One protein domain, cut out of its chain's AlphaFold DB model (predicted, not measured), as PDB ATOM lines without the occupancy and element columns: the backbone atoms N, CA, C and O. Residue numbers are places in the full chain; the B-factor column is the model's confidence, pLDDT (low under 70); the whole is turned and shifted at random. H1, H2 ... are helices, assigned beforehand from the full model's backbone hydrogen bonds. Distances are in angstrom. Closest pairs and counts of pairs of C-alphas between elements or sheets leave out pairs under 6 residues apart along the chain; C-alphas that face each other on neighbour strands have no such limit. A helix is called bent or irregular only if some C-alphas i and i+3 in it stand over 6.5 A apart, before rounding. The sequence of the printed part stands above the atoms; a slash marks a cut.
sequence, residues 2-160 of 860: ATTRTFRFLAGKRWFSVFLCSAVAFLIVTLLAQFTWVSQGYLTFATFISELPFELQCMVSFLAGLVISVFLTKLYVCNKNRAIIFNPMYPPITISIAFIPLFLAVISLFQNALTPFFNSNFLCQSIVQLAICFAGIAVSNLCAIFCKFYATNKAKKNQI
ATOM      1  N   ALA A   2      61.034  59.951  21.766       28.84
ATOM      2  CA  ALA A   2      61.867  60.095  22.974       28.84
ATOM      3  C   ALA A   2      62.096  61.569  23.374       28.84
ATOM      4  O   ALA A   2      61.832  61.935  24.515       28.84
ATOM      5  N   THR A   3      62.431  62.431  22.410       42.41
ATOM      6  CA  THR A   3      62.609  63.883  22.595       42.41
ATOM      7  C   THR A   3      61.379  64.560  23.206       42.41
ATOM      8  O   THR A   3      61.494  65.255  24.210       42.41
ATOM      9  N   THR A   4      60.179  64.295  22.683       43.75
ATOM     10  CA  THR A   4      58.910  64.876  23.166       43.75
ATOM     11  C   THR A   4      58.554  64.490  24.608       43.75
ATOM     12  O   THR A   4      57.928  65.286  25.311       43.75
ATOM     13  N   ARG A   5      58.969  63.303  25.081       42.28
ATOM     14  CA  ARG A   5      58.780  62.873  26.480       42.28
ATOM     15  C   ARG A   5      59.743  63.580  27.433       42.28
ATOM     16  O   ARG A   5      59.292  64.088  28.457       42.28
ATOM     17  N   THR A   6      61.025  63.684  27.082       53.16
ATOM     18  CA  THR A   6      62.008  64.469  27.854       53.16
ATOM     19  C   THR A   6      61.656  65.960  27.896       53.16
ATOM     20  O   THR A   6      61.770  66.574  28.954       53.16
ATOM     21  N   PHE A   7      61.124  66.522  26.801       53.62
ATOM     22  CA  PHE A   7      60.668  67.920  26.733       53.62
ATOM     23  C   PHE A   7      59.530  68.231  27.714       53.62
ATOM     24  O   PHE A   7      59.618  69.186  28.484       53.62
ATOM     25  N   ARG A   8      58.471  67.406  27.741       56.88
ATOM     26  CA  ARG A   8      57.354  67.590  28.690       56.88
ATOM     27  C   ARG A   8      57.793  67.415  30.144       56.88
ATOM     28  O   ARG A   8      57.263  68.085  31.024       56.88
ATOM     29  N   PHE A   9      58.772  66.549  30.390       62.03
ATOM     30  CA  PHE A   9      59.309  66.305  31.725       62.03
ATOM     31  C   PHE A   9      60.114  67.496  32.272       62.03
ATOM     32  O   PHE A   9      59.937  67.861  33.430       62.03
ATOM     33  N   LEU A  10      60.947  68.143  31.449       66.00
ATOM     34  CA  LEU A  10      61.718  69.337  31.833       66.00
ATOM     35  C   LEU A  10      60.828  70.563  32.064       66.00
ATOM     36  O   LEU A  10      60.952  71.218  33.101       66.00
ATOM     37  N   ALA A  11      59.886  70.828  31.154       69.75
ATOM     38  CA  ALA A  11      58.903  71.893  31.334       69.75
ATOM     39  C   ALA A  11      58.056  71.650  32.597       69.75
ATOM     40  O   ALA A  11      57.917  72.541  33.434       69.75
ATOM     41  N   GLY A  12      57.574  70.417  32.796       74.62
ATOM     42  CA  GLY A  12      56.840  70.016  34.000       74.62
ATOM     43  C   GLY A  12      57.649  70.198  35.285       74.62
ATOM     44  O   GLY A  12      57.139  70.766  36.248       74.62
ATOM     45  N   LYS A  13      58.933  69.810  35.294       78.75
ATOM     46  CA  LYS A  13      59.849  70.052  36.423       78.75
ATOM     47  C   LYS A  13      60.005  71.536  36.735       78.75
ATOM     48  O   LYS A  13      60.012  71.908  37.907       78.75
ATOM     49  N   ARG A  14      60.125  72.392  35.715       81.56
ATOM     50  CA  ARG A  14      60.264  73.838  35.927       81.56
ATOM     51  C   ARG A  14      58.977  74.451  36.475       81.56
ATOM     52  O   ARG A  14      59.053  75.176  37.459       81.56
ATOM     53  N   TRP A  15      57.814  74.115  35.919       82.06
ATOM     54  CA  TRP A  15      56.517  74.539  36.463       82.06
ATOM     55  C   TRP A  15      56.303  74.062  37.899       82.06
ATOM     56  O   TRP A  15      55.890  74.848  38.747       82.06
ATOM     57  N   PHE A  16      56.656  72.809  38.195       82.75
ATOM     58  CA  PHE A  16      56.607  72.274  39.553       82.75
ATOM     59  C   PHE A  16      57.560  73.016  40.496       82.75
ATOM     60  O   PHE A  16      57.175  73.343  41.608       82.75
ATOM     61  N   SER A  17      58.773  73.357  40.051       81.69
ATOM     62  CA  SER A  17      59.719  74.168  40.828       81.69
ATOM     63  C   SER A  17      59.192  75.583  41.093       81.69
ATOM     64  O   SER A  17      59.300  76.065  42.219       81.69
ATOM     65  N   VAL A  18      58.577  76.232  40.098       82.69
ATOM     66  CA  VAL A  18      57.933  77.551  40.245       82.69
ATOM     67  C   VAL A  18      56.772  77.483  41.242       82.69
ATOM     68  O   VAL A  18      56.664  78.340  42.120       82.69
ATOM     69  N   PHE A  19      55.942  76.442  41.150       82.81
ATOM     70  CA  PHE A  19      54.860  76.172  42.095       82.81
ATOM     71  C   PHE A  19      55.391  75.917  43.512       82.81
ATOM     72  O   PHE A  19      54.923  76.542  44.459       82.81
ATOM     73  N   LEU A  20      56.410  75.064  43.660       83.25
ATOM     74  CA  LEU A  20      57.035  74.746  44.943       83.25
ATOM     75  C   LEU A  20      57.662  75.992  45.579       83.25
ATOM     76  O   LEU A  20      57.494  76.202  46.771       83.25
ATOM     77  N   CYS A  21      58.330  76.850  44.799       82.25
ATOM     78  CA  CYS A  21      58.855  78.125  45.300       82.25
ATOM     79  C   CYS A  21      57.737  79.010  45.857       82.25
ATOM     80  O   CYS A  21      57.897  79.587  46.927       82.25
ATOM     81  N   SER A  22      56.600  79.082  45.160       82.44
ATOM     82  CA  SER A  22      55.425  79.823  45.627       82.44
ATOM     83  C   SER A  22      54.850  79.216  46.915       82.44
ATOM     84  O   SER A  22      54.614  79.937  47.881       82.44
ATOM     85  N   ALA A  23      54.724  77.886  46.977       79.00
ATOM     86  CA  ALA A  23      54.230  77.165  48.150       79.00
ATOM     87  C   ALA A  23      55.162  77.295  49.368       79.00
ATOM     88  O   ALA A  23      54.695  77.510  50.482       79.00
ATOM     89  N   VAL A  24      56.480  77.208  49.169       83.31
ATOM     90  CA  VAL A  24      57.486  77.385  50.227       83.31
ATOM     91  C   VAL A  24      57.513  78.832  50.701       83.31
ATOM     92  O   VAL A  24      57.520  79.063  51.905       83.31
ATOM     93  N   ALA A  25      57.481  79.812  49.793       79.44
ATOM     94  CA  ALA A  25      57.386  81.219  50.173       79.44
ATOM     95  C   ALA A  25      56.119  81.478  51.002       79.44
ATOM     96  O   ALA A  25      56.183  82.128  52.043       79.44
ATOM     97  N   PHE A  26      54.989  80.902  50.590       76.75
ATOM     98  CA  PHE A  26      53.735  80.964  51.331       76.75
ATOM     99  C   PHE A  26      53.838  80.309  52.722       76.75
ATOM    100  O   PHE A  26      53.426  80.903  53.719       76.75
ATOM    101  N   LEU A  27      54.439  79.120  52.822       78.44
ATOM    102  CA  LEU A  27      54.693  78.436  54.098       78.44
ATOM    103  C   LEU A  27      55.606  79.248  55.019       78.44
ATOM    104  O   LEU A  27      55.325  79.376  56.203       78.44
ATOM    105  N   ILE A  28      56.675  79.835  54.485       79.69
ATOM    106  CA  ILE A  28      57.582  80.688  55.256       79.69
ATOM    107  C   ILE A  28      56.824  81.898  55.796       79.69
ATOM    108  O   ILE A  28      56.924  82.185  56.982       79.69
ATOM    109  N   VAL A  29      56.038  82.585  54.964       76.12
ATOM    110  CA  VAL A  29      55.250  83.750  55.399       76.12
ATOM    111  C   VAL A  29      54.229  83.358  56.470       76.12
ATOM    112  O   VAL A  29      54.103  84.056  57.471       76.12
ATOM    113  N   THR A  30      53.534  82.230  56.304       71.88
ATOM    114  CA  THR A  30      52.542  81.754  57.282       71.88
ATOM    115  C   THR A  30      53.173  81.295  58.595       71.88
ATOM    116  O   THR A  30      52.635  81.607  59.653       71.88
ATOM    117  N   LEU A  31      54.328  80.625  58.558       77.81
ATOM    118  CA  LEU A  31      55.099  80.261  59.753       77.81
ATOM    119  C   LEU A  31      55.654  81.499  60.459       77.81
ATOM    120  O   LEU A  31      55.535  81.620  61.675       77.81
ATOM    121  N   LEU A  32      56.218  82.443  59.703       74.88
ATOM    122  CA  LEU A  32      56.702  83.709  60.244       74.88
ATOM    123  C   LEU A  32      55.568  84.497  60.908       74.88
ATOM    124  O   LEU A  32      55.774  85.061  61.977       74.88
ATOM    125  N   ALA A  33      54.359  84.470  60.343       70.69
ATOM    126  CA  ALA A  33      53.183  85.112  60.921       70.69
ATOM    127  C   ALA A  33      52.720  84.499  62.260       70.69
ATOM    128  O   ALA A  33      51.959  85.145  62.974       70.69
ATOM    129  N   GLN A  34      53.169  83.293  62.634       75.81
ATOM    130  CA  GLN A  34      52.869  82.714  63.953       75.81
ATOM    131  C   GLN A  34      53.705  83.338  65.076       75.81
ATOM    132  O   GLN A  34      53.324  83.265  66.245       75.81
ATOM    133  N   PHE A  35      54.839  83.964  64.748       81.62
ATOM    134  CA  PHE A  35      55.655  84.653  65.738       81.62
ATOM    135  C   PHE A  35      55.039  86.008  66.069       81.62
ATOM    136  O   PHE A  35      54.943  86.884  65.211       81.62
ATOM    137  N   THR A  36      54.686  86.203  67.339       78.69
ATOM    138  CA  THR A  36      53.989  87.403  67.828       78.69
ATOM    139  C   THR A  36      54.702  88.703  67.466       78.69
ATOM    140  O   THR A  36      54.058  89.651  67.034       78.69
ATOM    141  N   TRP A  37      56.032  88.753  67.561       81.00
ATOM    142  CA  TRP A  37      56.808  89.941  67.192       81.00
ATOM    143  C   TRP A  37      56.782  90.229  65.681       81.00
ATOM    144  O   TRP A  37      56.739  91.394  65.288       81.00
ATOM    145  N   VAL A  38      56.748  89.196  64.828       75.69
ATOM    146  CA  VAL A  38      56.624  89.353  63.368       75.69
ATOM    147  C   VAL A  38      55.215  89.792  63.008       75.69
ATOM    148  O   VAL A  38      55.052  90.754  62.261       75.69
ATOM    149  N   SER A  39      54.193  89.126  63.551       71.56
ATOM    150  CA  SER A  39      52.798  89.483  63.290       71.56
ATOM    151  C   SER A  39      52.495  90.897  63.771       71.56
ATOM    152  O   SER A  39      51.842  91.652  63.063       71.56
ATOM    153  N   GLN A  40      53.009  91.287  64.940       76.69
ATOM    154  CA  GLN A  40      52.806  92.612  65.520       76.69
ATOM    155  C   GLN A  40      53.602  93.686  64.776       76.69
ATOM    156  O   GLN A  40      53.075  94.770  64.539       76.69
ATOM    157  N   GLY A  41      54.819  93.377  64.321       78.31
ATOM    158  CA  GLY A  41      55.575  94.238  63.413       78.31
ATOM    159  C   GLY A  41      54.860  94.441  62.074       78.31
ATOM    160  O   GLY A  41      54.724  95.576  61.624       78.31
ATOM    161  N   TYR A  42      54.327  93.370  61.475       74.38
ATOM    162  CA  TYR A  42      53.538  93.445  60.243       74.38
ATOM    163  C   TYR A  42      52.249  94.242  60.445       74.38
ATOM    164  O   TYR A  42      51.939  95.092  59.624       74.38
ATOM    165  N   LEU A  43      51.526  94.018  61.546       71.88
ATOM    166  CA  LEU A  43      50.329  94.782  61.895       71.88
ATOM    167  C   LEU A  43      50.648  96.260  62.097       71.88
ATOM    168  O   LEU A  43      49.940  97.083  61.545       71.88
ATOM    169  N   THR A  44      51.732  96.594  62.801       79.88
ATOM    170  CA  THR A  44      52.146  97.987  63.043       79.88
ATOM    171  C   THR A  44      52.548  98.677  61.739       79.88
ATOM    172  O   THR A  44      52.211  99.836  61.504       79.88
ATOM    173  N   PHE A  45      53.238  97.955  60.857       77.81
ATOM    174  CA  PHE A  45      53.568  98.443  59.524       77.81
ATOM    175  C   PHE A  45      52.319  98.588  58.645       77.81
ATOM    176  O   PHE A  45      52.161  99.599  57.971       77.81
ATOM    177  N   ALA A  46      51.404  97.619  58.675       72.25
ATOM    178  CA  ALA A  46      50.159  97.650  57.916       72.25
ATOM    179  C   ALA A  46      49.228  98.771  58.395       72.25
ATOM    180  O   ALA A  46      48.651  99.457  57.558       72.25
ATOM    181  N   THR A  47      49.124  99.007  59.708       78.06
ATOM    182  CA  THR A  47      48.362 100.129  60.269       78.06
ATOM    183  C   THR A  47      48.993 101.454  59.872       78.06
ATOM    184  O   THR A  47      48.294 102.306  59.332       78.06
ATOM    185  N   PHE A  48      50.317 101.587  60.007       81.25
ATOM    186  CA  PHE A  48      51.053 102.773  59.567       81.25
ATOM    187  C   PHE A  48      50.843 103.065  58.074       81.25
ATOM    188  O   PHE A  48      50.561 104.196  57.695       81.25
ATOM    189  N   ILE A  49      50.918 102.041  57.215       76.88
ATOM    190  CA  ILE A  49      50.636 102.181  55.782       76.88
ATOM    191  C   ILE A  49      49.163 102.544  55.556       76.88
ATOM    192  O   ILE A  49      48.886 103.405  54.731       76.88
ATOM    193  N   SER A  50      48.220 101.934  56.277       75.50
ATOM    194  CA  SER A  50      46.784 102.201  56.113       75.50
ATOM    195  C   SER A  50      46.360 103.608  56.549       75.50
ATOM    196  O   SER A  50      45.376 104.121  56.023       75.50
ATOM    197  N   GLU A  51      47.115 104.235  57.457       84.06
ATOM    198  CA  GLU A  51      46.921 105.624  57.898       84.06
ATOM    199  C   GLU A  51      47.428 106.650  56.873       84.06
ATOM    200  O   GLU A  51      47.037 107.818  56.918       84.06
ATOM    201  N   LEU A  52      48.271 106.237  55.921       84.75
ATOM    202  CA  LEU A  52      48.697 107.110  54.831       84.75
ATOM    203  C   LEU A  52      47.551 107.342  53.833       84.75
ATOM    204  O   LEU A  52      46.774 106.421  53.569       84.75
ATOM    205  N   PRO A  53      47.496 108.522  53.182       89.69
ATOM    206  CA  PRO A  53      46.651 108.739  52.013       89.69
ATOM    207  C   PRO A  53      46.873 107.656  50.954       89.69
ATOM    208  O   PRO A  53      48.000 107.185  50.758       89.69
ATOM    209  N   PHE A  54      45.808 107.268  50.251       81.19
ATOM    210  CA  PHE A  54      45.849 106.183  49.267       81.19
ATOM    211  C   PHE A  54      46.940 106.399  48.202       81.19
ATOM    212  O   PHE A  54      47.626 105.456  47.808       81.19
ATOM    213  N   GLU A  55      47.174 107.646  47.794       83.44
ATOM    214  CA  GLU A  55      48.211 108.033  46.836       83.44
ATOM    215  C   GLU A  55      49.622 107.701  47.348       83.44
ATOM    216  O   GLU A  55      50.449 107.162  46.608       83.44
ATOM    217  N   LEU A  56      49.886 107.965  48.632       85.12
ATOM    218  CA  LEU A  56      51.155 107.651  49.294       85.12
ATOM    219  C   LEU A  56      51.350 106.139  49.440       85.12
ATOM    220  O   LEU A  56      52.448 105.643  49.191       85.12
ATOM    221  N   GLN A  57      50.290 105.389  49.751       82.00
ATOM    222  CA  GLN A  57      50.342 103.920  49.786       82.00
ATOM    223  C   GLN A  57      50.719 103.337  48.420       82.00
ATOM    224  O   GLN A  57      51.565 102.438  48.324       82.00
ATOM    225  N   CYS A  58      50.119 103.872  47.353       81.25
ATOM    226  CA  CYS A  58      50.434 103.491  45.982       81.25
ATOM    227  C   CYS A  58      51.897 103.819  45.646       81.25
ATOM    228  O   CYS A  58      52.608 102.970  45.109       81.25
ATOM    229  N   MET A  59      52.379 105.013  46.011       85.75
ATOM    230  CA  MET A  59      53.763 105.436  45.771       85.75
ATOM    231  C   MET A  59      54.780 104.540  46.490       85.75
ATOM    232  O   MET A  59      55.751 104.098  45.874       85.75
ATOM    233  N   VAL A  60      54.553 104.231  47.771       85.44
ATOM    234  CA  VAL A  60      55.424 103.344  48.562       85.44
ATOM    235  C   VAL A  60      55.458 101.941  47.956       85.44
ATOM    236  O   VAL A  60      56.539 101.383  47.761       85.44
ATOM    237  N   SER A  61      54.298 101.393  47.579       83.44
ATOM    238  CA  SER A  61      54.198 100.072  46.941       83.44
ATOM    239  C   SER A  61      54.917 100.034  45.588       83.44
ATOM    240  O   SER A  61      55.623  99.077  45.272       83.44
ATOM    241  N   PHE A  62      54.793 101.103  44.800       84.12
ATOM    242  CA  PHE A  62      55.472 101.241  43.517       84.12
ATOM    243  C   PHE A  62      57.001 101.316  43.678       84.12
ATOM    244  O   PHE A  62      57.731 100.602  42.985       84.12
ATOM    245  N   LEU A  63      57.496 102.122  44.627       85.88
ATOM    246  CA  LEU A  63      58.923 102.226  44.957       85.88
ATOM    247  C   LEU A  63      59.493 100.895  45.458       85.88
ATOM    248  O   LEU A  63      60.580 100.499  45.035       85.88
ATOM    249  N   ALA A  64      58.751 100.176  46.303       84.75
ATOM    250  CA  ALA A  64      59.126  98.833  46.733       84.75
ATOM    251  C   ALA A  64      59.285  97.893  45.525       84.75
ATOM    252  O   ALA A  64      60.287  97.182  45.427       84.75
ATOM    253  N   GLY A  65      58.370  97.968  44.552       82.44
ATOM    254  CA  GLY A  65      58.478  97.255  43.276       82.44
ATOM    255  C   GLY A  65      59.758  97.573  42.495       82.44
ATOM    256  O   GLY A  65      60.420  96.662  41.990       82.44
ATOM    257  N   LEU A  66      60.177  98.843  42.438       83.06
ATOM    258  CA  LEU A  66      61.444  99.237  41.803       83.06
ATOM    259  C   LEU A  66      62.664  98.632  42.516       83.06
ATOM    260  O   LEU A  66      63.550  98.077  41.859       83.06
ATOM    261  N   VAL A  67      62.708  98.691  43.851       83.75
ATOM    262  CA  VAL A  67      63.811  98.125  44.649       83.75
ATOM    263  C   VAL A  67      63.890  96.608  44.467       83.75
ATOM    264  O   VAL A  67      64.972  96.065  44.217       83.75
ATOM    265  N   ILE A  68      62.742  95.925  44.510       81.56
ATOM    266  CA  ILE A  68      62.639  94.484  44.258       81.56
ATOM    267  C   ILE A  68      63.151  94.154  42.850       81.56
ATOM    268  O   ILE A  68      63.935  93.221  42.693       81.56
ATOM    269  N   SER A  69      62.793  94.935  41.828       78.31
ATOM    270  CA  SER A  69      63.281  94.739  40.455       78.31
ATOM    271  C   SER A  69      64.815  94.802  40.356       78.31
ATOM    272  O   SER A  69      65.437  93.931  39.736       78.31
ATOM    273  N   VAL A  70      65.454  95.773  41.021       78.94
ATOM    274  CA  VAL A  70      66.925  95.885  41.073       78.94
ATOM    275  C   VAL A  70      67.546  94.656  41.741       78.94
ATOM    276  O   VAL A  70      68.530  94.104  41.237       78.94
ATOM    277  N   PHE A  71      66.958  94.195  42.845       80.75
ATOM    278  CA  PHE A  71      67.423  93.010  43.560       80.75
ATOM    279  C   PHE A  71      67.283  91.731  42.719       80.75
ATOM    280  O   PHE A  71      68.253  90.988  42.555       80.75
ATOM    281  N   LEU A  72      66.119  91.514  42.098       77.00
ATOM    282  CA  LEU A  72      65.861  90.373  41.214       77.00
ATOM    283  C   LEU A  72      66.779  90.360  39.987       77.00
ATOM    284  O   LEU A  72      67.150  89.284  39.510       77.00
ATOM    285  N   THR A  73      67.198  91.536  39.508       74.56
ATOM    286  CA  THR A  73      68.173  91.646  38.415       74.56
ATOM    287  C   THR A  73      69.541  91.095  38.818       74.56
ATOM    288  O   THR A  73      70.143  90.326  38.072       74.56
ATOM    289  N   LYS A  74      70.014  91.392  40.037       77.75
ATOM    290  CA  LYS A  74      71.272  90.827  40.563       77.75
ATOM    291  C   LYS A  74      71.214  89.309  40.757       77.75
ATOM    292  O   LYS A  74      72.257  88.659  40.835       77.75
ATOM    293  N   LEU A  75      70.020  88.729  40.857       76.38
ATOM    294  CA  LEU A  75      69.807  87.290  41.031       76.38
ATOM    295  C   LEU A  75      69.555  86.532  39.718       76.38
ATOM    296  O   LEU A  75      69.350  85.324  39.772       76.38
ATOM    297  N   TYR A  76      69.595  87.206  38.560       71.62
ATOM    298  CA  TYR A  76      69.348  86.626  37.224       71.62
ATOM    299  C   TYR A  76      67.902  86.139  37.022       71.62
ATOM    300  O   TYR A  76      67.562  85.550  35.996       71.62
ATOM    301  N   VAL A  77      67.025  86.450  37.980       74.31
ATOM    302  CA  VAL A  77      65.595  86.139  37.940       74.31
ATOM    303  C   VAL A  77      64.892  87.082  36.960       74.31
ATOM    304  O   VAL A  77      64.157  86.642  36.075       74.31
ATOM    305  N   CYS A  78      65.201  88.379  37.056       68.12
ATOM    306  CA  CYS A  78      64.822  89.392  36.075       68.12
ATOM    307  C   CYS A  78      66.041  89.795  35.242       68.12
ATOM    308  O   CYS A  78      67.149  89.890  35.760       68.12
ATOM    309  N   ASN A  79      65.844  90.089  33.960       69.81
ATOM    310  CA  ASN A  79      66.858  90.759  33.154       69.81
ATOM    311  C   ASN A  79      66.200  91.912  32.399       69.81
ATOM    312  O   ASN A  79      65.156  91.736  31.779       69.81
ATOM    313  N   LYS A  80      66.848  93.077  32.429       67.38
ATOM    314  CA  LYS A  80      66.449  94.304  31.730       67.38
ATOM    315  C   LYS A  80      66.284  94.121  30.216       67.38
ATOM    316  O   LYS A  80      65.546  94.869  29.590       67.38
ATOM    317  N   ASN A  81      66.985  93.149  29.635       63.50
ATOM    318  CA  ASN A  81      66.928  92.831  28.207       63.50
ATOM    319  C   ASN A  81      65.848  91.809  27.853       63.50
ATOM    320  O   ASN A  81      65.508  91.672  26.680       63.50
ATOM    321  N   ARG A  82      65.312  91.102  28.851       67.75
ATOM    322  CA  ARG A  82      64.237  90.144  28.651       67.75
ATOM    323  C   ARG A  82      62.939  90.939  28.695       67.75
ATOM    324  O   ARG A  82      62.493  91.352  29.766       67.75
ATOM    325  N   ALA A  83      62.336  91.178  27.532       49.91
ATOM    326  CA  ALA A  83      60.923  91.539  27.503       49.91
ATOM    327  C   ALA A  83      60.147  90.471  28.298       49.91
ATOM    328  O   ALA A  83      60.628  89.345  28.439       49.91
ATOM    329  N   ILE A  84      58.976  90.803  28.842       49.94
ATOM    330  CA  ILE A  84      58.100  89.840  29.534       49.94
ATOM    331  C   ILE A  84      57.512  88.878  28.477       49.94
ATOM    332  O   ILE A  84      56.314  88.823  28.239       49.94
ATOM    333  N   ILE A  85      58.379  88.171  27.756       50.12
ATOM    334  CA  ILE A  85      58.054  87.132  26.802       50.12
ATOM    335  C   ILE A  85      57.966  85.883  27.655       50.12
ATOM    336  O   ILE A  85      58.961  85.315  28.109       50.12
ATOM    337  N   PHE A  86      56.730  85.516  27.953       62.00
ATOM    338  CA  PHE A  86      56.426  84.280  28.632       62.00
ATOM    339  C   PHE A  86      56.784  83.114  27.711       62.00
ATOM    340  O   PHE A  86      56.109  82.881  26.710       62.00
ATOM    341  N   ASN A  87      57.850  82.385  28.046       69.06
ATOM    342  CA  ASN A  87      58.120  81.097  27.428       69.06
ATOM    343  C   ASN A  87      57.479  79.994  28.292       69.06
ATOM    344  O   ASN A  87      58.014  79.685  29.361       69.06
ATOM    345  N   PRO A  88      56.358  79.379  27.865       69.56
ATOM    346  CA  PRO A  88      55.689  78.340  28.646       69.56
ATOM    347  C   PRO A  88      56.552  77.083  28.829       69.56
ATOM    348  O   PRO A  88      56.299  76.305  29.748       69.56
ATOM    349  N   MET A  89      57.574  76.884  27.988       75.38
ATOM    350  CA  MET A  89      58.481  75.735  28.071       75.38
ATOM    351  C   MET A  89      59.501  75.880  29.203       75.38
ATOM    352  O   MET A  89      59.948  74.879  29.760       75.38
ATOM    353  N   TYR A  90      59.846  77.114  29.575       79.12
ATOM    354  CA  TYR A  90      60.734  77.400  30.697       79.12
ATOM    355  C   TYR A  90      60.311  78.707  31.381       79.12
ATOM    356  O   TYR A  90      60.904  79.764  31.136       79.12
ATOM    357  N   PRO A  91      59.257  78.665  32.218       76.75
ATOM    358  CA  PRO A  91      58.740  79.865  32.853       76.75
ATOM    359  C   PRO A  91      59.796  80.486  33.785       76.75
ATOM    360  O   PRO A  91      60.489  79.761  34.519       76.75
ATOM    361  N   PRO A  92      59.928  81.825  33.785       78.06
ATOM    362  CA  PRO A  92      60.779  82.518  34.740       78.06
ATOM    363  C   PRO A  92      60.245  82.358  36.168       78.06
ATOM    364  O   PRO A  92      59.035  82.269  36.390       78.06
ATOM    365  N   ILE A  93      61.147  82.375  37.156       78.31
ATOM    366  CA  ILE A  93      60.779  82.243  38.579       78.31
ATOM    367  C   ILE A  93      59.841  83.361  39.027       78.31
ATOM    368  O   ILE A  93      59.035  83.144  39.926       78.31
ATOM    369  N   THR A  94      59.861  84.530  38.385       74.00
ATOM    370  CA  THR A  94      58.937  85.634  38.690       74.00
ATOM    371  C   THR A  94      57.461  85.244  38.618       74.00
ATOM    372  O   THR A  94      56.645  85.837  39.319       74.00
ATOM    373  N   ILE A  95      57.107  84.211  37.848       75.00
ATOM    374  CA  ILE A  95      55.729  83.704  37.749       75.00
ATOM    375  C   ILE A  95      55.278  83.028  39.046       75.00
ATOM    376  O   ILE A  95      54.085  83.005  39.335       75.00
ATOM    377  N   SER A  96      56.208  82.568  39.891       76.75
ATOM    378  CA  SER A  96      55.881  82.046  41.230       76.75
ATOM    379  C   SER A  96      55.123  83.069  42.077       76.75
ATOM    380  O   SER A  96      54.249  82.692  42.855       76.75
ATOM    381  N   ILE A  97      55.393  84.363  41.872       71.56
ATOM    382  CA  ILE A  97      54.734  85.456  42.587       71.56
ATOM    383  C   ILE A  97      53.261  85.563  42.164       71.56
ATOM    384  O   ILE A  97      52.411  85.837  43.001       71.56
ATOM    385  N   ALA A  98      52.925  85.264  40.902       69.00
ATOM    386  CA  ALA A  98      51.540  85.256  40.421       69.00
ATOM    387  C   ALA A  98      50.706  84.097  41.003       69.00
ATOM    388  O   ALA A  98      49.483  84.202  41.085       69.00
ATOM    389  N   PHE A  99      51.349  83.015  41.456       73.00
ATOM    390  CA  PHE A  99      50.670  81.920  42.156       73.00
ATOM    391  C   PHE A  99      50.347  82.246  43.624       73.00
ATOM    392  O   PHE A  99      49.422  81.658  44.175       73.00
ATOM    393  N   ILE A 100      51.033  83.210  44.252       72.50
ATOM    394  CA  ILE A 100      50.793  83.580  45.661       72.50
ATOM    395  C   ILE A 100      49.357  84.112  45.878       72.50
ATOM    396  O   ILE A 100      48.680  83.610  46.778       72.50
ATOM    397  N   PRO A 101      48.825  85.041  45.053       67.88
ATOM    398  CA  PRO A 101      47.418  85.446  45.112       67.88
ATOM    399  C   PRO A 101      46.437  84.290  44.918       67.88
ATOM    400  O   PRO A 101      45.395  84.269  45.564       67.88
ATOM    401  N   LEU A 102      46.765  83.321  44.056       70.75
ATOM    402  CA  LEU A 102      45.928  82.142  43.825       70.75
ATOM    403  C   LEU A 102      45.833  81.289  45.099       70.75
ATOM    404  O   LEU A 102      44.736  80.898  45.486       70.75
ATOM    405  N   PHE A 103      46.958  81.045  45.781       70.81
ATOM    406  CA  PHE A 103      46.967  80.339  47.065       70.81
ATOM    407  C   PHE A 103      46.170  81.084  48.138       70.81
ATOM    408  O   PHE A 103      45.373  80.464  48.842       70.81
ATOM    409  N   LEU A 104      46.330  82.409  48.226       68.38
ATOM    410  CA  LEU A 104      45.561  83.251  49.147       68.38
ATOM    411  C   LEU A 104      44.053  83.198  48.851       68.38
ATOM    412  O   LEU A 104      43.256  83.054  49.774       68.38
ATOM    413  N   ALA A 105      43.660  83.240  47.575       65.94
ATOM    414  CA  ALA A 105      42.265  83.141  47.153       65.94
ATOM    415  C   ALA A 105      41.662  81.764  47.473       65.94
ATOM    416  O   ALA A 105      40.573  81.684  48.038       65.94
ATOM    417  N   VAL A 106      42.382  80.675  47.184       68.12
ATOM    418  CA  VAL A 106      41.941  79.310  47.515       68.12
ATOM    419  C   VAL A 106      41.746  79.161  49.021       68.12
ATOM    420  O   VAL A 106      40.708  78.679  49.458       68.12
ATOM    421  N   ILE A 107      42.688  79.636  49.836       65.44
ATOM    422  CA  ILE A 107      42.565  79.570  51.295       65.44
ATOM    423  C   ILE A 107      41.388  80.410  51.791       65.44
ATOM    424  O   ILE A 107      40.635  79.926  52.631       65.44
ATOM    425  N   SER A 108      41.157  81.598  51.223       60.81
ATOM    426  CA  SER A 108      39.994  82.425  51.569       60.81
ATOM    427  C   SER A 108      38.653  81.735  51.276       60.81
ATOM    428  O   SER A 108      37.703  81.910  52.033       60.81
ATOM    429  N   LEU A 109      38.591  80.877  50.247       61.38
ATOM    430  CA  LEU A 109      37.407  80.069  49.925       61.38
ATOM    431  C   LEU A 109      37.179  78.922  50.924       61.38
ATOM    432  O   LEU A 109      36.037  78.527  51.150       61.38
ATOM    433  N   PHE A 110      38.244  78.401  51.542       60.06
ATOM    434  CA  PHE A 110      38.169  77.340  52.558       60.06
ATOM    435  C   PHE A 110      38.107  77.875  54.005       60.06
ATOM    436  O   PHE A 110      37.764  77.130  54.920       60.06
ATOM    437  N   GLN A 111      38.393  79.163  54.232       58.41
ATOM    438  CA  GLN A 111      38.492  79.804  55.552       58.41
ATOM    439  C   GLN A 111      37.181  80.392  56.102       58.41
ATOM    440  O   GLN A 111      37.218  81.259  56.971       58.41
ATOM    441  N   ASN A 112      36.014  79.861  55.731       48.31
ATOM    442  CA  ASN A 112      34.751  80.212  56.402       48.31
ATOM    443  C   ASN A 112      34.661  79.745  57.878       48.31
ATOM    444  O   ASN A 112      33.596  79.863  58.476       48.31
ATOM    445  N   ALA A 113      35.736  79.220  58.489       47.34
ATOM    446  CA  ALA A 113      35.649  78.601  59.812       47.34
ATOM    447  C   ALA A 113      36.706  78.976  60.874       47.34
ATOM    448  O   ALA A 113      36.433  78.667  62.029       47.34
ATOM    449  N   LEU A 114      37.872  79.597  60.595       43.41
ATOM    450  CA  LEU A 114      38.936  79.614  61.634       43.41
ATOM    451  C   LEU A 114      39.823  80.860  61.868       43.41
ATOM    452  O   LEU A 114      40.582  80.807  62.829       43.41
ATOM    453  N   THR A 115      39.737  81.998  61.162       51.19
ATOM    454  CA  THR A 115      40.521  83.198  61.584       51.19
ATOM    455  C   THR A 115      39.955  84.549  61.111       51.19
ATOM    456  O   THR A 115      39.689  84.685  59.919       51.19
ATOM    457  N   PRO A 116      39.910  85.599  61.963       50.78
ATOM    458  CA  PRO A 116      39.544  86.977  61.587       50.78
ATOM    459  C   PRO A 116      40.682  87.767  60.899       50.78
ATOM    460  O   PRO A 116      40.569  88.973  60.697       50.78
ATOM    461  N   PHE A 117      41.789  87.108  60.535       47.72
ATOM    462  CA  PHE A 117      42.993  87.740  59.970       47.72
ATOM    463  C   PHE A 117      42.797  88.327  58.560       47.72
ATOM    464  O   PHE A 117      43.571  89.185  58.144       47.72
ATOM    465  N   PHE A 118      41.760  87.902  57.834       52.34
ATOM    466  CA  PHE A 118      41.460  88.356  56.477       52.34
ATOM    467  C   PHE A 118      40.080  89.008  56.419       52.34
ATOM    468  O   PHE A 118      39.121  88.448  55.897       52.34
ATOM    469  N   ASN A 119      39.973  90.220  56.962       56.56
ATOM    470  CA  ASN A 119      38.819  91.068  56.677       56.56
ATOM    471  C   ASN A 119      38.795  91.361  55.163       56.56
ATOM    472  O   ASN A 119      39.839  91.695  54.587       56.56
ATOM    473  N   SER A 120      37.635  91.250  54.513       59.56
ATOM    474  CA  SER A 120      37.499  91.350  53.046       59.56
ATOM    475  C   SER A 120      38.093  92.645  52.470       59.56
ATOM    476  O   SER A 120      38.676  92.635  51.384       59.56
ATOM    477  N   ASN A 121      38.043  93.738  53.237       62.75
ATOM    478  CA  ASN A 121      38.612  95.034  52.863       62.75
ATOM    479  C   ASN A 121      40.154  95.043  52.836       62.75
ATOM    480  O   ASN A 121      40.739  95.541  51.875       62.75
ATOM    481  N   PHE A 122      40.827  94.444  53.828       63.00
ATOM    482  CA  PHE A 122      42.299  94.389  53.870       63.00
ATOM    483  C   PHE A 122      42.874  93.459  52.800       63.00
ATOM    484  O   PHE A 122      43.944  93.726  52.249       63.00
ATOM    485  N   LEU A 123      42.156  92.381  52.473       64.31
ATOM    486  CA  LEU A 123      42.556  91.448  51.421       64.31
ATOM    487  C   LEU A 123      42.480  92.121  50.041       64.31
ATOM    488  O   LEU A 123      43.434  92.043  49.268       64.31
ATOM    489  N   CYS A 124      41.403  92.866  49.770       65.38
ATOM    490  CA  CYS A 124      41.263  93.643  48.537       65.38
ATOM    491  C   CYS A 124      42.357  94.725  48.416       65.38
ATOM    492  O   CYS A 124      43.013  94.835  47.381       65.38
ATOM    493  N   GLN A 125      42.641  95.456  49.502       68.69
ATOM    494  CA  GLN A 125      43.705  96.468  49.542       68.69
ATOM    495  C   GLN A 125      45.103  95.862  49.329       68.69
ATOM    496  O   GLN A 125      45.910  96.422  48.588       68.69
ATOM    497  N   SER A 126      45.373  94.685  49.897       70.00
ATOM    498  CA  SER A 126      46.641  93.966  49.702       70.00
ATOM    499  C   SER A 126      46.827  93.508  48.252       70.00
ATOM    500  O   SER A 126      47.927  93.615  47.713       70.00
ATOM    501  N   ILE A 127      45.759  93.049  47.585       69.50
ATOM    502  CA  ILE A 127      45.791  92.690  46.155       69.50
ATOM    503  C   ILE A 127      46.104  93.922  45.298       69.50
ATOM    504  O   ILE A 127      46.944  93.846  44.400       69.50
ATOM    505  N   VAL A 128      45.472  95.064  45.588       74.31
ATOM    506  CA  VAL A 128      45.724  96.328  44.879       74.31
ATOM    507  C   VAL A 128      47.175  96.787  45.068       74.31
ATOM    508  O   VAL A 128      47.851  97.095  44.087       74.31
ATOM    509  N   GLN A 129      47.700  96.767  46.297       77.06
ATOM    510  CA  GLN A 129      49.096  97.128  46.575       77.06
ATOM    511  C   GLN A 129      50.095  96.174  45.900       77.06
ATOM    512  O   GLN A 129      51.098  96.623  45.343       77.06
ATOM    513  N   LEU A 130      49.802  94.869  45.868       76.00
ATOM    514  CA  LEU A 130      50.606  93.886  45.138       76.00
ATOM    515  C   LEU A 130      50.618  94.193  43.632       76.00
ATOM    516  O   LEU A 130      51.684  94.194  43.017       76.00
ATOM    517  N   ALA A 131      49.459  94.505  43.043       76.12
ATOM    518  CA  ALA A 131      49.349  94.887  41.636       76.12
ATOM    519  C   ALA A 131      50.157  96.160  41.317       76.12
ATOM    520  O   ALA A 131      50.830  96.221  40.288       76.12
ATOM    521  N   ILE A 132      50.167  97.145  42.219       79.62
ATOM    522  CA  ILE A 132      50.969  98.372  42.081       79.62
ATOM    523  C   ILE A 132      52.472  98.084  42.213       79.62
ATOM    524  O   ILE A 132      53.276  98.625  41.454       79.62
ATOM    525  N   CYS A 133      52.868  97.195  43.123       80.81
ATOM    526  CA  CYS A 133      54.249  96.728  43.232       80.81
ATOM    527  C   CYS A 133      54.709  96.037  41.932       80.81
ATOM    528  O   CYS A 133      55.789  96.330  41.409       80.81
ATOM    529  N   PHE A 134      53.851  95.202  41.330       76.69
ATOM    530  CA  PHE A 134      54.088  94.625  40.004       76.69
ATOM    531  C   PHE A 134      54.182  95.683  38.904       76.69
ATOM    532  O   PHE A 134      55.049  95.569  38.036       76.69
ATOM    533  N   ALA A 135      53.343  96.722  38.950       76.75
ATOM    534  CA  ALA A 135      53.447  97.853  38.037       76.75
ATOM    535  C   ALA A 135      54.815  98.546  38.175       76.75
ATOM    536  O   ALA A 135      55.446  98.833  37.161       76.75
ATOM    537  N   GLY A 136      55.334  98.711  39.397       80.25
ATOM    538  CA  GLY A 136      56.701  99.180  39.653       80.25
ATOM    539  C   GLY A 136      57.768  98.309  38.986       80.25
ATOM    540  O   GLY A 136      58.606  98.809  38.236       80.25
ATOM    541  N   ILE A 137      57.707  96.987  39.175       77.81
ATOM    542  CA  ILE A 137      58.635  96.039  38.531       77.81
ATOM    543  C   ILE A 137      58.550  96.129  36.997       77.81
ATOM    544  O   ILE A 137      59.584  96.152  36.320       77.81
ATOM    545  N   ALA A 138      57.337  96.195  36.445       73.75
ATOM    546  CA  ALA A 138      57.104  96.301  35.009       73.75
ATOM    547  C   ALA A 138      57.646  97.620  34.441       73.75
ATOM    548  O   ALA A 138      58.333  97.596  33.421       73.75
ATOM    549  N   VAL A 139      57.412  98.748  35.121       79.94
ATOM    550  CA  VAL A 139      57.940 100.061  34.724       79.94
ATOM    551  C   VAL A 139      59.465 100.081  34.784       79.94
ATOM    552  O   VAL A 139      60.078 100.556  33.838       79.94
ATOM    553  N   SER A 140      60.102  99.506  35.810       76.25
ATOM    554  CA  SER A 140      61.570  99.365  35.861       76.25
ATOM    555  C   SER A 140      62.122  98.651  34.618       76.25
ATOM    556  O   SER A 140      63.069  99.125  33.982       76.25
ATOM    557  N   ASN A 141      61.489  97.543  34.223       69.25
ATOM    558  CA  ASN A 141      61.889  96.775  33.045       69.25
ATOM    559  C   ASN A 141      61.623  97.547  31.742       69.25
ATOM    560  O   ASN A 141      62.497  97.602  30.879       69.25
ATOM    561  N   LEU A 142      60.461  98.194  31.610       71.06
ATOM    562  CA  LEU A 142      60.120  99.023  30.450       71.06
ATOM    563  C   LEU A 142      61.048 100.232  30.323       71.06
ATOM    564  O   LEU A 142      61.549 100.484  29.232       71.06
ATOM    565  N   CYS A 143      61.342 100.938  31.416       72.69
ATOM    566  CA  CYS A 143      62.316 102.027  31.448       72.69
ATOM    567  C   CYS A 143      63.702 101.533  31.042       72.69
ATOM    568  O   CYS A 143      64.372 102.204  30.267       72.69
ATOM    569  N   ALA A 144      64.131 100.354  31.494       67.38
ATOM    570  CA  ALA A 144      65.410  99.793  31.076       67.38
ATOM    571  C   ALA A 144      65.443  99.471  29.570       67.38
ATOM    572  O   ALA A 144      66.431  99.791  28.904       67.38
ATOM    573  N   ILE A 145      64.356  98.916  29.023       67.38
ATOM    574  CA  ILE A 145      64.188  98.696  27.579       67.38
ATOM    575  C   ILE A 145      64.211 100.032  26.832       67.38
ATOM    576  O   ILE A 145      64.916 100.151  25.836       67.38
ATOM    577  N   PHE A 146      63.506 101.056  27.321       68.31
ATOM    578  CA  PHE A 146      63.428 102.377  26.693       68.31
ATOM    579  C   PHE A 146      64.769 103.116  26.739       68.31
ATOM    580  O   PHE A 146      65.214 103.644  25.723       68.31
ATOM    581  N   CYS A 147      65.463 103.104  27.880       68.38
ATOM    582  CA  CYS A 147      66.811 103.649  28.028       68.38
ATOM    583  C   CYS A 147      67.795 102.932  27.104       68.38
ATOM    584  O   CYS A 147      68.625 103.586  26.479       68.38
ATOM    585  N   LYS A 148      67.686 101.605  26.966       62.84
ATOM    586  CA  LYS A 148      68.518 100.841  26.037       62.84
ATOM    587  C   LYS A 148      68.153 101.126  24.589       62.84
ATOM    588  O   LYS A 148      69.059 101.317  23.795       62.84
ATOM    589  N   PHE A 149      66.877 101.205  24.229       67.38
ATOM    590  CA  PHE A 149      66.431 101.583  22.889       67.38
ATOM    591  C   PHE A 149      66.913 102.990  22.536       67.38
ATOM    592  O   PHE A 149      67.418 103.202  21.441       67.38
ATOM    593  N   TYR A 150      66.862 103.927  23.482       67.31
ATOM    594  CA  TYR A 150      67.388 105.276  23.313       67.31
ATOM    595  C   TYR A 150      68.915 105.287  23.202       67.31
ATOM    596  O   TYR A 150      69.447 105.940  22.314       67.31
ATOM    597  N   ALA A 151      69.638 104.535  24.036       64.75
ATOM    598  CA  ALA A 151      71.093 104.408  23.953       64.75
ATOM    599  C   ALA A 151      71.533 103.710  22.659       64.75
ATOM    600  O   ALA A 151      72.476 104.157  22.017       64.75
ATOM    601  N   THR A 152      70.814 102.670  22.239       62.34
ATOM    602  CA  THR A 152      71.058 101.929  20.996       62.34
ATOM    603  C   THR A 152      70.729 102.805  19.806       62.34
ATOM    604  O   THR A 152      71.535 102.879  18.903       62.34
ATOM    605  N   ASN A 153      69.622 103.549  19.811       61.88
ATOM    606  CA  ASN A 153      69.305 104.503  18.750       61.88
ATOM    607  C   ASN A 153      70.216 105.719  18.765       61.88
ATOM    608  O   ASN A 153      70.458 106.263  17.705       61.88
ATOM    609  N   LYS A 154      70.742 106.151  19.910       59.72
ATOM    610  CA  LYS A 154      71.759 107.204  19.981       59.72
ATOM    611  C   LYS A 154      73.096 106.689  19.453       59.72
ATOM    612  O   LYS A 154      73.722 107.392  18.678       59.72
ATOM    613  N   ALA A 155      73.492 105.460  19.781       52.19
ATOM    614  CA  ALA A 155      74.664 104.794  19.214       52.19
ATOM    615  C   ALA A 155      74.496 104.548  17.708       52.19
ATOM    616  O   ALA A 155      75.393 104.862  16.941       52.19
ATOM    617  N   LYS A 156      73.313 104.102  17.275       46.69
ATOM    618  CA  LYS A 156      72.938 103.902  15.873       46.69
ATOM    619  C   LYS A 156      72.835 105.236  15.142       46.69
ATOM    620  O   LYS A 156      73.277 105.327  14.018       46.69
ATOM    621  N   LYS A 157      72.333 106.301  15.774       43.44
ATOM    622  CA  LYS A 157      72.303 107.666  15.227       43.44
ATOM    623  C   LYS A 157      73.707 108.259  15.152       43.44
ATOM    624  O   LYS A 157      74.006 108.904  14.166       43.44
ATOM    625  N   ASN A 158      74.583 107.976  16.113       43.81
ATOM    626  CA  ASN A 158      75.999 108.331  16.050       43.81
ATOM    627  C   ASN A 158      76.749 107.501  14.988       43.81
ATOM    628  O   ASN A 158      77.622 108.041  14.327       43.81
ATOM    629  N   GLN A 159      76.360 106.243  14.748       46.16
ATOM    630  CA  GLN A 159      76.818 105.425  13.613       46.16
ATOM    631  C   GLN A 159      76.197 105.839  12.268       46.16
ATOM    632  O   GLN A 159      76.804 105.604  11.239       46.16
ATOM    633  N   ILE A 160      75.008 106.447  12.250       43.34
ATOM    634  CA  ILE A 160      74.358 107.009  11.049       43.34
ATOM    635  C   ILE A 160      74.870 108.437  10.766       43.34
ATOM    636  O   ILE A 160      74.738 108.923   9.645       43.34
TER     637      ILE A 160
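This is residues 2 to 160 of the 860 residues of the protein "KAP NTPase domain-containing protein" of Shewanella sp. YLB-08 (UniProt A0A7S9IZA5). Five helices make a loose, flat frame in two pairs: H3 and the long H5 cross as an X, H4 starts at the side of H1 and slants away from it, and H2 bridges from the end of H1 to the start of H3. H4 and H5 run nearly antiparallel but hardly meet, and the last residues of H5, 149 to 160, stick out as a bare arm, as do residues 109 to 117, of which 109 and 110 belong to H4. The printed part has 159 residues with five named helices, H1 H2 H3 H4 H5 in that order, and no named strand; its class is all helix. It is loose, with a radius of gyration of the C-alphas of 19.6 A, and its C-alphas span 65 by 52 by 24 A.

The printed part opens with H1, residues 2 to 32, and a tight link of 3 residues joins it to H2, residues 36 to 51. H1 and H2 are close but not clearly touching, with the closest C-alphas, those of Leu 32 and Val 38, 6.5 A apart; their lines are about perpendicular at 89 degrees. A tight link of 2 residues leads on to H3, residues 54 to 74. H2 and H3 are close but not clearly touching, with the closest C-alphas, those of Ile 49 and Gln 57, 6.3 A apart, and they run opposite ways at a steep tilt of 54 degrees. After a long link comes H4, residues 95 to 110, which touches H1 with residues 95 to 100 alone, and H1 touches H4 with residues 18 to 26 alone. The closest C-alphas of that pair, those of Ser 22 and Ser 96, are 4.9 A apart; the two run the same way at a steep tilt of 60 degrees. A short link of 9 residues leads to H5, residues 120 to 160, which touches H3 with residues 129 to 141 alone. Their closest C-alphas, those of Gly 65 and Cys 133, are 4.3 A apart, and they run the same way at a steep tilt of 55 degrees. H4 and H5 are close but not clearly touching, with the closest C-alphas, those of Pro 101 and Ile 127, 7.5 A apart; they run opposite ways at a shallow tilt of 13 degrees. H1 is apart from H3 and H5, H2 is apart from H4 and H5, and H3 is apart from H4. In H1, H2, H3 and H5 every O i to N i+4 pair is within hydrogen-bond range, and in H4 9 of 12 are.

H1 begins with C-alpha 2 at (61.867, 60.095, 22.974) and is 44.4 A long from first to last C-alpha. H2 is 21.9 A long, H3 30.9 A and H4 23.8 A. H3 begins with C-alpha 54 at (45.849, 106.183, 49.267). H4 is neither bent nor irregular, but only just: C-alphas 98 and 101 are 6.2 A apart. H5, 58.0 A long, ends with C-alpha 160 at (74.358, 107.009, 11.049).

The C-alphas of Ala 113 and Ile 160 are the two farthest apart, 68.4 A. Without the stretches that stand free, the body of 138 residues spans 58 by 39 by 24 A. The printed part has no cut. The link from H3 to H4 is long, residues 75 to 94. The mean pLDDT of the printed part is 70.5, and 64 residues are under 70, among them residues 2 to 11, 78 to 88, 104 to 125 and 144 to 160.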